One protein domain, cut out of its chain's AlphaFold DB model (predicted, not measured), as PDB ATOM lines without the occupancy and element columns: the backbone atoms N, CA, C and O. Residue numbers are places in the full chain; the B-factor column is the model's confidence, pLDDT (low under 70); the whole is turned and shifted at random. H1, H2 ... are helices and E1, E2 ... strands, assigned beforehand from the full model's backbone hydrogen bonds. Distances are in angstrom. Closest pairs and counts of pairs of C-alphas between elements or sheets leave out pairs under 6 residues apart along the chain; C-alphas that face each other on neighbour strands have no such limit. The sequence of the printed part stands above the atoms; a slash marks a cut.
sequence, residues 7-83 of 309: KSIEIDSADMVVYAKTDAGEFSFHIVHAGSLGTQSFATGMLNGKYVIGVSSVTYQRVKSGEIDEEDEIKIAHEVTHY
ATOM      1  N   LYS A   7     -29.353  22.153 -11.921       80.06
ATOM      2  CA  LYS A   7     -30.145  21.625 -10.797       80.06
ATOM      3  C   LYS A   7     -29.372  21.616  -9.492       80.06
ATOM      4  O   LYS A   7     -29.961  21.841  -8.447       80.06
ATOM      5  N   SER A   8     -28.077  21.345  -9.562       90.94
ATOM      6  CA  SER A   8     -27.162  21.426  -8.430       90.94
ATOM      7  C   SER A   8     -25.728  21.443  -8.941       90.94
ATOM      8  O   SER A   8     -25.460  20.989 -10.062       90.94
ATOM      9  N   ILE A   9     -24.811  21.899  -8.096       93.75
ATOM     10  CA  ILE A   9     -23.380  21.687  -8.278       93.75
ATOM     11  C   ILE A   9     -22.801  20.936  -7.082       93.75
ATOM     12  O   ILE A   9     -23.372  20.946  -5.996       93.75
ATOM     13  N   GLU A  10     -21.673  20.280  -7.304       95.38
ATOM     14  CA  GLU A  10     -20.823  19.696  -6.275       95.38
ATOM     15  C   GLU A  10     -19.376  20.033  -6.630       95.38
ATOM     16  O   GLU A  10     -18.964  19.837  -7.774       95.38
ATOM     17  N   ILE A  11     -18.620  20.582  -5.679       95.25
ATOM     18  CA  ILE A  11     -17.220  20.949  -5.898       95.25
ATOM     19  C   ILE A  11     -16.331  19.911  -5.223       95.25
ATOM     20  O   ILE A  11     -16.303  19.800  -4.000       95.25
ATOM     21  N   ASP A  12     -15.571  19.189  -6.037       94.94
ATOM     22  CA  ASP A  12     -14.513  18.297  -5.592       94.94
ATOM     23  C   ASP A  12     -13.189  19.068  -5.554       94.94
ATOM     24  O   ASP A  12     -12.568  19.357  -6.584       94.94
ATOM     25  N   SER A  13     -12.770  19.441  -4.345       92.62
ATOM     26  CA  SER A  13     -11.525  20.169  -4.092       92.62
ATOM     27  C   SER A  13     -10.272  19.322  -4.314       92.62
ATOM     28  O   SER A  13      -9.223  19.877  -4.641       92.62
ATOM     29  N   ALA A  14     -10.362  17.996  -4.169       91.50
ATOM     30  CA  ALA A  14      -9.225  17.105  -4.370       91.50
ATOM     31  C   ALA A  14      -8.864  17.023  -5.857       91.50
ATOM     32  O   ALA A  14      -7.689  17.136  -6.219       91.50
ATOM     33  N   ASP A  15      -9.885  16.913  -6.708       92.81
ATOM     34  CA  ASP A  15      -9.719  16.824  -8.159       92.81
ATOM     35  C   ASP A  15      -9.770  18.188  -8.868       92.81
ATOM     36  O   ASP A  15      -9.472  18.281 -10.063       92.81
ATOM     37  N   MET A  16     -10.095  19.262  -8.138       94.75
ATOM     38  CA  MET A  16     -10.327  20.608  -8.675       94.75
ATOM     39  C   MET A  16     -11.388  20.584  -9.786       94.75
ATOM     40  O   MET A  16     -11.172  21.104 -10.886       94.75
ATOM     41  N   VAL A  17     -12.528  19.944  -9.523       94.56
ATOM     42  CA  VAL A  17     -13.619  19.759 -10.490       94.56
ATOM     43  C   VAL A  17     -14.950  20.192  -9.889       94.56
ATOM     44  O   VAL A  17     -15.236  19.932  -8.728       94.56
ATOM     45  N   VAL A  18     -15.787  20.828 -10.704       94.31
ATOM     46  CA  VAL A  18     -17.206  21.049 -10.416       94.31
ATOM     47  C   VAL A  18     -18.017  20.036 -11.202       94.31
ATOM     48  O   VAL A  18     -17.911  19.977 -12.431       94.31
ATOM     49  N   TYR A  19     -18.855  19.277 -10.512       93.75
ATOM     50  CA  TYR A  19     -19.854  18.411 -11.114       93.75
ATOM     51  C   TYR A  19     -21.201  19.127 -11.110       93.75
ATOM     52  O   TYR A  19     -21.762  19.434 -10.063       93.75
ATOM     53  N   ALA A  20     -21.727  19.409 -12.296       89.69
ATOM     54  CA  ALA A  20     -23.012  20.059 -12.486       89.69
ATOM     55  C   ALA A  20     -24.064  19.028 -12.890       89.69
ATOM     56  O   ALA A  20     -23.957  18.399 -13.947       89.69
ATOM     57  N   LYS A  21     -25.119  18.890 -12.082       88.50
ATOM     58  CA  LYS A  21     -26.307  18.124 -12.473       88.50
ATOM     59  C   LYS A  21     -27.260  19.040 -13.208       88.50
ATOM     60  O   LYS A  21     -27.610  20.112 -12.715       88.50
ATOM     61  N   THR A  22     -27.706  18.612 -14.379       80.38
ATOM     62  CA  THR A  22     -28.622  19.389 -15.216       80.38
ATOM     63  C   THR A  22     -29.740  18.515 -15.761       80.38
ATOM     64  O   THR A  22     -29.641  17.287 -15.770       80.38
ATOM     65  N   ASP A  23     -30.780  19.140 -16.313       66.31
ATOM     66  CA  ASP A  23     -31.804  18.397 -17.059       66.31
ATOM     67  C   ASP A  23     -31.213  17.649 -18.279       66.31
ATOM     68  O   ASP A  23     -31.782  16.648 -18.726       66.31
ATOM     69  N   ALA A  24     -30.055  18.086 -18.795       65.69
ATOM     70  CA  ALA A  24     -29.334  17.476 -19.914       65.69
ATOM     71  C   ALA A  24     -28.423  16.297 -19.534       65.69
ATOM     72  O   ALA A  24     -27.984  15.573 -20.428       65.69
ATOM     73  N   GLY A  25     -28.183  16.077 -18.241       77.94
ATOM     74  CA  GLY A  25     -27.226  15.100 -17.731       77.94
ATOM     75  C   GLY A  25     -26.224  15.730 -16.770       77.94
ATOM     76  O   GLY A  25     -26.397  16.869 -16.328       77.94
ATOM     77  N   GLU A  26     -25.186  14.971 -16.440       87.12
ATOM     78  CA  GLU A  26     -24.105  15.415 -15.565       87.12
ATOM     79  C   GLU A  26     -22.919  15.904 -16.395       87.12
ATOM     80  O   GLU A  26     -22.546  15.286 -17.394       87.12
ATOM     81  N   PHE A  27     -22.344  17.028 -15.980       85.00
ATOM     82  CA  PHE A  27     -21.238  17.686 -16.661       85.00
ATOM     83  C   PHE A  27     -20.134  18.009 -15.664       85.00
ATOM     84  O   PHE A  27     -20.411  18.356 -14.521       85.00
ATOM     85  N   SER A  28     -18.884  17.915 -16.106       88.50
ATOM     86  CA  SER A  28     -17.710  18.187 -15.276       88.50
ATOM     87  C   SER A  28     -16.922  19.376 -15.815       88.50
ATOM     88  O   SER A  28     -16.619  19.426 -17.011       88.50
ATOM     89  N   PHE A  29     -16.526  20.277 -14.923       90.31
ATOM     90  CA  PHE A  29     -15.762  21.480 -15.232       90.31
ATOM     91  C   PHE A  29     -14.504  21.504 -14.383       90.31
ATOM     92  O   PHE A  29     -14.593  21.488 -13.159       90.31
ATOM     93  N   HIS A  30     -13.327  21.580 -14.996       91.31
ATOM     94  CA  HIS A  30     -12.103  21.734 -14.215       91.31
ATOM     95  C   HIS A  30     -11.951  23.178 -13.736       91.31
ATOM     96  O   HIS A  30     -12.066  24.122 -14.516       91.31
ATOM     97  N   ILE A  31     -11.639  23.357 -12.461       92.19
ATOM     98  CA  ILE A  31     -11.348  24.662 -11.884       92.19
ATOM     99  C   ILE A  31      -9.898  25.010 -12.207       92.19
ATOM    100  O   ILE A  31      -8.966  24.278 -11.873       92.19
ATOM    101  N   VAL A  32      -9.700  26.150 -12.859       91.06
ATOM    102  CA  VAL A  32      -8.379  26.675 -13.211       91.06
ATOM    103  C   VAL A  32      -8.227  28.096 -12.694       91.06
ATOM    104  O   VAL A  32      -9.194  28.787 -12.376       91.06
ATOM    105  N   HIS A  33      -6.991  28.567 -12.622       90.69
ATOM    106  CA  HIS A  33      -6.745  29.973 -12.356       90.69
ATOM    107  C   HIS A  33      -7.231  30.815 -13.549       90.69
ATOM    108  O   HIS A  33      -6.844  30.540 -14.684       90.69
ATOM    109  N   ALA A  34      -8.021  31.868 -13.315       82.50
ATOM    110  CA  ALA A  34      -8.579  32.729 -14.369       82.50
ATOM    111  C   ALA A  34      -7.522  33.279 -15.345       82.50
ATOM    112  O   ALA A  34      -7.762  33.376 -16.548       82.50
ATOM    113  N   GLY A  35      -6.307  33.547 -14.852       75.38
ATOM    114  CA  GLY A  35      -5.175  33.968 -15.687       75.38
ATOM    115  C   GLY A  35      -4.820  32.981 -16.811       75.38
ATOM    116  O   GLY A  35      -4.329  33.406 -17.853       75.38
ATOM    117  N   SER A  36      -5.127  31.688 -16.658       76.06
ATOM    118  CA  SER A  36      -4.976  30.674 -17.714       76.06
ATOM    119  C   SER A  36      -5.955  30.865 -18.879       76.06
ATOM    120  O   SER A  36      -5.712  30.344 -19.962       76.06
ATOM    121  N   LEU A  37      -7.029  31.633 -18.672       66.50
ATOM    122  CA  LEU A  37      -8.002  32.044 -19.687       66.50
ATOM    123  C   LEU A  37      -7.754  33.474 -20.200       66.50
ATOM    124  O   LEU A  37      -8.558  34.007 -20.960       66.50
ATOM    125  N   GLY A  38      -6.658  34.121 -19.788       67.81
ATOM    126  CA  GLY A  38      -6.346  35.500 -20.181       67.81
ATOM    127  C   GLY A  38      -7.240  36.560 -19.527       67.81
ATOM    128  O   GLY A  38      -7.263  37.700 -19.985       67.81
ATOM    129  N   THR A  39      -7.959  36.207 -18.458       67.25
ATOM    130  CA  THR A  39      -8.801  37.122 -17.675       67.25
ATOM    131  C   THR A  39      -8.378  37.147 -16.203       67.25
ATOM    132  O   THR A  39      -7.677  36.261 -15.720       67.25
ATOM    133  N   GLN A  40      -8.763  38.201 -15.485       61.75
ATOM    134  CA  GLN A  40      -8.581  38.312 -14.032       61.75
ATOM    135  C   GLN A  40      -9.868  38.001 -13.251       61.75
ATOM    136  O   GLN A  40      -9.831  37.913 -12.025       61.75
ATOM    137  N   SER A  41     -10.996  37.850 -13.946       69.62
ATOM    138  CA  SER A  41     -12.308  37.571 -13.363       69.62
ATOM    139  C   SER A  41     -12.702  36.108 -13.528       69.62
ATOM    140  O   SER A  41     -12.069  35.367 -14.281       69.62
ATOM    141  N   PHE A  42     -13.785  35.723 -12.852       73.81
ATOM    142  CA  PHE A  42     -14.477  34.476 -13.147       73.81
ATOM    143  C   PHE A  42     -14.837  34.409 -14.639       73.81
ATOM    144  O   PHE A  42     -15.143  35.444 -15.245       73.81
ATOM    145  N   ALA A  43     -14.662  33.229 -15.232       73.88
ATOM    146  CA  ALA A  43     -14.998  32.971 -16.626       73.88
ATOM    147  C   ALA A  43     -15.110  31.473 -16.904       73.88
ATOM    148  O   ALA A  43     -14.285  30.682 -16.447       73.88
ATOM    149  N   THR A  44     -16.046  31.101 -17.764       74.56
ATOM    150  CA  THR A  44     -16.173  29.742 -18.297       74.56
ATOM    151  C   THR A  44     -15.541  29.645 -19.679       74.56
ATOM    152  O   THR A  44     -15.604  30.577 -20.479       74.56
ATOM    153  N   GLY A  45     -14.894  28.520 -19.980       69.81
ATOM    154  CA  GLY A  45     -14.261  28.322 -21.279       69.81
ATOM    155  C   GLY A  45     -13.849  26.884 -21.558       69.81
ATOM    156  O   GLY A  45     -14.217  25.947 -20.849       69.81
ATOM    157  N   MET A  46     -13.047  26.715 -22.611       71.44
ATOM    158  CA  MET A  46     -12.439  25.439 -22.982       71.44
ATOM    159  C   MET A  46     -10.916  25.546 -22.997       71.44
ATOM    160  O   MET A  46     -10.355  26.429 -23.643       71.44
ATOM    161  N   LEU A  47     -10.247  24.600 -22.340       68.62
ATOM    162  CA  LEU A  47      -8.792  24.471 -22.326       68.62
ATOM    163  C   LEU A  47      -8.418  23.012 -22.605       68.62
ATOM    164  O   LEU A  47      -8.871  22.106 -21.913       68.62
ATOM    165  N   ASN A  48      -7.592  22.771 -23.628       76.75
ATOM    166  CA  ASN A  48      -7.128  21.429 -24.014       76.75
ATOM    167  C   ASN A  48      -8.265  20.401 -24.212       76.75
ATOM    168  O   ASN A  48      -8.150  19.247 -23.804       76.75
ATOM    169  N   GLY A  49      -9.377  20.827 -24.821       69.69
ATOM    170  CA  GLY A  49     -10.539  19.967 -25.083       69.69
ATOM    171  C   GLY A  49     -11.383  19.638 -23.848       69.69
ATOM    172  O   GLY A  49     -12.258  18.782 -23.925       69.69
ATOM    173  N   LYS A  50     -11.124  20.305 -22.719       72.62
ATOM    174  CA  LYS A  50     -11.887  20.176 -21.480       72.62
ATOM    175  C   LYS A  50     -12.581  21.488 -21.152       72.62
ATOM    176  O   LYS A  50     -12.013  22.560 -21.366       72.62
ATOM    177  N   TYR A  51     -13.776  21.391 -20.589       78.31
ATOM    178  CA  TYR A  51     -14.472  22.544 -20.037       78.31
ATOM    179  C   TYR A  51     -13.845  22.959 -18.717       78.31
ATOM    180  O   TYR A  51     -13.506  22.110 -17.884       78.31
ATOM    181  N   VAL A  52     -13.667  24.264 -18.550       82.19
ATOM    182  CA  VAL A  52     -13.007  24.834 -17.382       82.19
ATOM    183  C   VAL A  52     -13.747  26.055 -16.860       82.19
ATOM    184  O   VAL A  52     -14.331  26.813 -17.635       82.19
ATOM    185  N   ILE A  53     -13.662  26.258 -15.549       86.50
ATOM    186  CA  ILE A  53     -14.076  27.481 -14.866       86.50
ATOM    187  C   ILE A  53     -12.809  28.147 -14.345       86.50
ATOM    188  O   ILE A  53     -12.112  27.619 -13.476       86.50
ATOM    189  N   GLY A  54     -12.483  29.299 -14.914       84.81
ATOM    190  CA  GLY A  54     -11.469  30.195 -14.395       84.81
ATOM    191  C   GLY A  54     -12.002  30.906 -13.163       84.81
ATOM    192  O   GLY A  54     -13.027  31.571 -13.245       84.81
ATOM    193  N   VAL A  55     -11.302  30.796 -12.038       89.06
ATOM    194  CA  VAL A  55     -11.645  31.497 -10.790       89.06
ATOM    195  C   VAL A  55     -10.533  32.464 -10.382       89.06
ATOM    196  O   VAL A  55      -9.387  32.352 -10.836       89.06
ATOM    197  N   SER A  56     -10.859  33.431  -9.519       87.00
ATOM    198  CA  SER A  56      -9.873  34.382  -8.982       87.00
ATOM    199  C   SER A  56      -8.721  33.666  -8.261       87.00
ATOM    200  O   SER A  56      -8.883  32.544  -7.786       87.00
ATOM    201  N   SER A  57      -7.558  34.311  -8.111       86.62
ATOM    202  CA  SER A  57      -6.421  33.715  -7.386       86.62
ATOM    203  C   SER A  57      -6.776  33.309  -5.955       86.62
ATOM    204  O   SER A  57      -6.307  32.279  -5.481       86.62
ATOM    205  N   VAL A  58      -7.606  34.111  -5.282       89.12
ATOM    206  CA  VAL A  58      -8.043  33.864  -3.902       89.12
ATOM    207  C   VAL A  58      -8.956  32.642  -3.851       89.12
ATOM    208  O   VAL A  58      -8.657  31.694  -3.129       89.12
ATOM    209  N   THR A  59      -9.999  32.618  -4.685       89.69
ATOM    210  CA  THR A  59     -10.924  31.480  -4.796       89.69
ATOM    211  C   THR A  59     -10.188  30.203  -5.200       89.69
ATOM    212  O   THR A  59     -10.430  29.149  -4.630       89.69
ATOM    213  N   TYR A  60      -9.224  30.279  -6.123       90.88
ATOM    214  CA  TYR A  60      -8.445  29.114  -6.550       90.88
ATOM    215  C   TYR A  60      -7.686  28.465  -5.385       90.88
ATOM    216  O   TYR A  60      -7.670  27.242  -5.265       90.88
ATOM    217  N   GLN A  61      -7.053  29.270  -4.521       91.88
ATOM    218  CA  GLN A  61      -6.346  28.739  -3.351       91.88
ATOM    219  C   GLN A  61      -7.308  28.154  -2.316       91.88
ATOM    220  O   GLN A  61      -6.998  27.105  -1.763       91.88
ATOM    221  N   ARG A  62      -8.469  28.784  -2.103       93.00
ATOM    222  CA  ARG A  62      -9.513  28.282  -1.196       93.00
ATOM    223  C   ARG A  62     -10.107  26.956  -1.651       93.00
ATOM    224  O   ARG A  62     -10.207  26.024  -0.864       93.00
ATOM    225  N   VAL A  63     -10.419  26.829  -2.942       92.56
ATOM    226  CA  VAL A  63     -10.850  25.550  -3.528       92.56
ATOM    227  C   VAL A  63      -9.772  24.496  -3.307       92.56
ATOM    228  O   VAL A  63     -10.073  23.413  -2.822       92.56
ATOM    229  N   LYS A  64      -8.504  24.830  -3.575       92.88
ATOM    230  CA  LYS A  64      -7.383  23.903  -3.398       92.88
ATOM    231  C   LYS A  64      -7.152  23.492  -1.937       92.88
ATOM    232  O   LYS A  64      -6.687  22.380  -1.697       92.88
ATOM    233  N   SER A  65      -7.429  24.366  -0.966       92.88
ATOM    234  CA  SER A  65      -7.348  24.039   0.466       92.88
ATOM    235  C   SER A  65      -8.598  23.328   0.998       92.88
ATOM    236  O   SER A  65      -8.561  22.816   2.113       92.88
ATOM    237  N   GLY A  66      -9.681  23.266   0.214       91.62
ATOM    238  CA  GLY A  66     -10.982  22.749   0.642       91.62
ATOM    239  C   GLY A  66     -11.795  23.729   1.497       91.62
ATOM    240  O   GLY A  66     -12.839  23.356   2.021       91.62
ATOM    241  N   GLU A  67     -11.348  24.978   1.635       92.94
ATOM    242  CA  GLU A  67     -12.002  26.036   2.417       92.94
ATOM    243  C   GLU A  67     -12.963  26.848   1.535       92.94
ATOM    244  O   GLU A  67     -12.816  28.060   1.371       92.94
ATOM    245  N   ILE A  68     -13.922  26.163   0.913       90.56
ATOM    246  CA  ILE A  68     -14.891  26.779   0.001       90.56
ATOM    247  C   ILE A  68     -16.032  27.373   0.828       90.56
ATOM    248  O   ILE A  68     -16.708  26.653   1.562       90.56
ATOM    249  N   ASP A  69     -16.234  28.684   0.714       90.62
ATOM    250  CA  ASP A  69     -17.393  29.359   1.293       90.62
ATOM    251  C   ASP A  69     -18.569  29.416   0.298       90.62
ATOM    252  O   ASP A  69     -18.425  29.166  -0.900       90.62
ATOM    253  N   GLU A  70     -19.759  29.734   0.811       90.81
ATOM    254  CA  GLU A  70     -20.986  29.822   0.005       90.81
ATOM    255  C   GLU A  70     -20.859  30.865  -1.126       90.81
ATOM    256  O   GLU A  70     -21.437  30.703  -2.196       90.81
ATOM    257  N   GLU A  71     -20.079  31.932  -0.924       90.88
ATOM    258  CA  GLU A  71     -19.864  32.971  -1.937       90.88
ATOM    259  C   GLU A  71     -19.027  32.448  -3.115       90.88
ATOM    260  O   GLU A  71     -19.365  32.702  -4.278       90.88
ATOM    261  N   ASP A  72     -17.952  31.714  -2.833       91.12
ATOM    262  CA  ASP A  72     -17.136  31.041  -3.840       91.12
ATOM    263  C   ASP A  72     -17.976  30.003  -4.606       91.12
ATOM    264  O   ASP A  72     -17.925  29.957  -5.839       91.12
ATOM    265  N   GLU A  73     -18.815  29.240  -3.901       93.38
ATOM    266  CA  GLU A  73     -19.727  28.264  -4.503       93.38
ATOM    267  C   GLU A  73     -20.753  28.926  -5.441       93.38
ATOM    268  O   GLU A  73     -20.882  28.513  -6.596       93.38
ATOM    269  N   ILE A  74     -21.422  30.003  -5.010       89.81
ATOM    270  CA  ILE A  74     -22.403  30.739  -5.827       89.81
ATOM    271  C   ILE A  74     -21.757  31.314  -7.091       89.81
ATOM    272  O   ILE A  74     -22.352  31.254  -8.170       89.81
ATOM    273  N   LYS A  75     -20.543  31.868  -6.995       90.19
ATOM    274  CA  LYS A  75     -19.829  32.414  -8.164       90.19
ATOM    275  C   LYS A  75     -19.418  31.321  -9.142       90.19
ATOM    276  O   LYS A  75     -19.515  31.515 -10.350       90.19
ATOM    277  N   ILE A  76     -18.997  30.164  -8.641       91.00
ATOM    278  CA  ILE A  76     -18.690  29.005  -9.481       91.00
ATOM    279  C   ILE A  76     -19.968  28.469 -10.142       91.00
ATOM    280  O   ILE A  76     -19.966  28.204 -11.343       91.00
ATOM    281  N   ALA A  77     -21.073  28.360  -9.401       88.38
ATOM    282  CA  ALA A  77     -22.366  27.953  -9.940       88.38
ATOM    283  C   ALA A  77     -22.858  28.923 -11.023       88.38
ATOM    284  O   ALA A  77     -23.334  28.482 -12.068       88.38
ATOM    285  N   HIS A  78     -22.698  30.233 -10.808       85.88
ATOM    286  CA  HIS A  78     -22.968  31.268 -11.805       85.88
ATOM    287  C   HIS A  78     -22.179  31.017 -13.097       85.88
ATOM    288  O   HIS A  78     -22.763  31.012 -14.173       85.88
ATOM    289  N   GLU A  79     -20.888  30.706 -13.007       83.88
ATOM    290  CA  GLU A  79     -20.084  30.368 -14.182       83.88
ATOM    291  C   GLU A  79     -20.559  29.089 -14.885       83.88
ATOM    292  O   GLU A  79     -20.700  29.073 -16.105       83.88
ATOM    293  N   VAL A  80     -20.931  28.041 -14.141       83.06
ATOM    294  CA  VAL A  80     -21.546  26.832 -14.725       83.06
ATOM    295  C   VAL A  80     -22.791  27.181 -15.543       83.06
ATOM    296  O   VAL A  80     -23.052  26.553 -16.569       83.06
ATOM    297  N   THR A  81     -23.556  28.190 -15.125       71.56
ATOM    298  CA  THR A  81     -24.737  28.636 -15.868       71.56
ATOM    299  C   THR A  81     -24.352  29.173 -17.274       71.56
ATOM    300  O   THR A  81     -25.101  29.011 -18.234       71.56
ATOM    301  N   HIS A  82     -23.115  29.630 -17.482       69.31
ATOM    302  CA  HIS A  82     -22.605  30.080 -18.789       69.31
ATOM    303  C   HIS A  82     -22.060  28.961 -19.695       69.31
ATOM    304  O   HIS A  82     -21.586  29.248 -20.791       69.31
ATOM    305  N   TYR A  83     -22.113  27.688 -19.272       60.19
ATOM    306  CA  TYR A  83     -21.497  26.532 -19.958       60.19
ATOM    307  C   TYR A  83     -21.796  26.399 -21.450       60.19
ATOM    308  O   TYR A  83     -20.961  25.915 -22.218       60.19
TER     309      TYR A  83
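AT A GLANCE: This is residues 7 to 83 of the 309 residues of an uncharacterized protein of Archaeoglobus fulgidus DSM 8774 (UniProt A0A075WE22). A strongly twisted sheet of five strands curls round the helix H3, which packs in its hollow, while H2 packs at the end of E3 and the short H1 sits over E5. The sheet has two parts: the strands E1, E2 and E3 side by side, and the hairpin E4 and E5, joined to them by the later part of the long E3. The printed part has 77 residues, with three named helices and five named strands in the order E1 E2 E3 H1 E4 E5 H2 H3; the sheet is mixed, in the order E1, E2, E3, E5, E4, and the class is mixed, helices and strands. The whole is compact and rounded, with a radius of gyration of the C-alphas of 11.2 A and spans of 31 by 26 by 20 A.

HOW THE PARTS SIT: E1, residues 7 to 12, E2, residues 17 to 22, and E3, residues 25 to 33, form a meander, each strand the antiparallel neighbour of the one before. E1 and E2 are a hairpin, with N 10 and O 19 2.9 A apart, within hydrogen-bond range. E2 and E3 are a hairpin too, with N 20 and O 27 at 2.8 A. The pairing of E3 is staggered: residues 25 to 30 pair with E2, and residues 30 to 33 with E5, residues 50 to 55. E3 and E5 are parallel, with N 32 and O 53 at 2.9 A. E5 and E4, residues 43 to 47, are an antiparallel hairpin, with N 54 and O 43 at 2.7 A. E1 and E4 are the edge strands, and they are apart. From edge to edge the strands' lines turn by 116 degrees. The sheet curls round H3, residues 70 to 81; their closest C-alphas include those of Thr 44 and Glu 79, 5.7 A, and of Ile 9 and Ala 77, 6.6 A. H2, residues 57 to 65, and H3 are on one face of the sheet, two layers, helices over a sheet. The closest C-alphas of H2 and E3 are those of His 33 and Tyr 60, 6.1 A. H2 and H3 are close but not clearly touching, about perpendicular at 74 degrees, with the C-alphas of Thr 59 and Asp 72 6.3 A apart. H1, residues 34 to 37, is on the sheet over E5, at a height over the sheet of 6.6 A. In H2 and H3 every O i to N i+4 pair is within hydrogen-bond range; H1 is too short for such a pair.

IN THESE COORDINATES: E3 is the longest strand, 25.9 A from C-alpha 25 to C-alpha 33. E1 measures 16.8 A, E2 15.7 A, E5 15.6 A and E4 12.0 A. H3 measures 16.4 A, H2 12.5 A and H1 5.4 A. E1 begins at C-alpha 7 (-30.145, 21.625, -10.797), E3 ends at C-alpha 33 (-6.745, 29.973, -12.356), and H3 ends at C-alpha 81 (-24.737, 28.636, -15.868).

THE WHOLE: The C-alphas farthest apart are those of Ala 24 and Val 58, 31.3 A. The printed part has no cut, and the links between its elements are tight. Mean pLDDT of the printed part is 84.2; it is under 70 at residues 23 to 24, 37 to 41, 45, 47, 49 and 82 to 83.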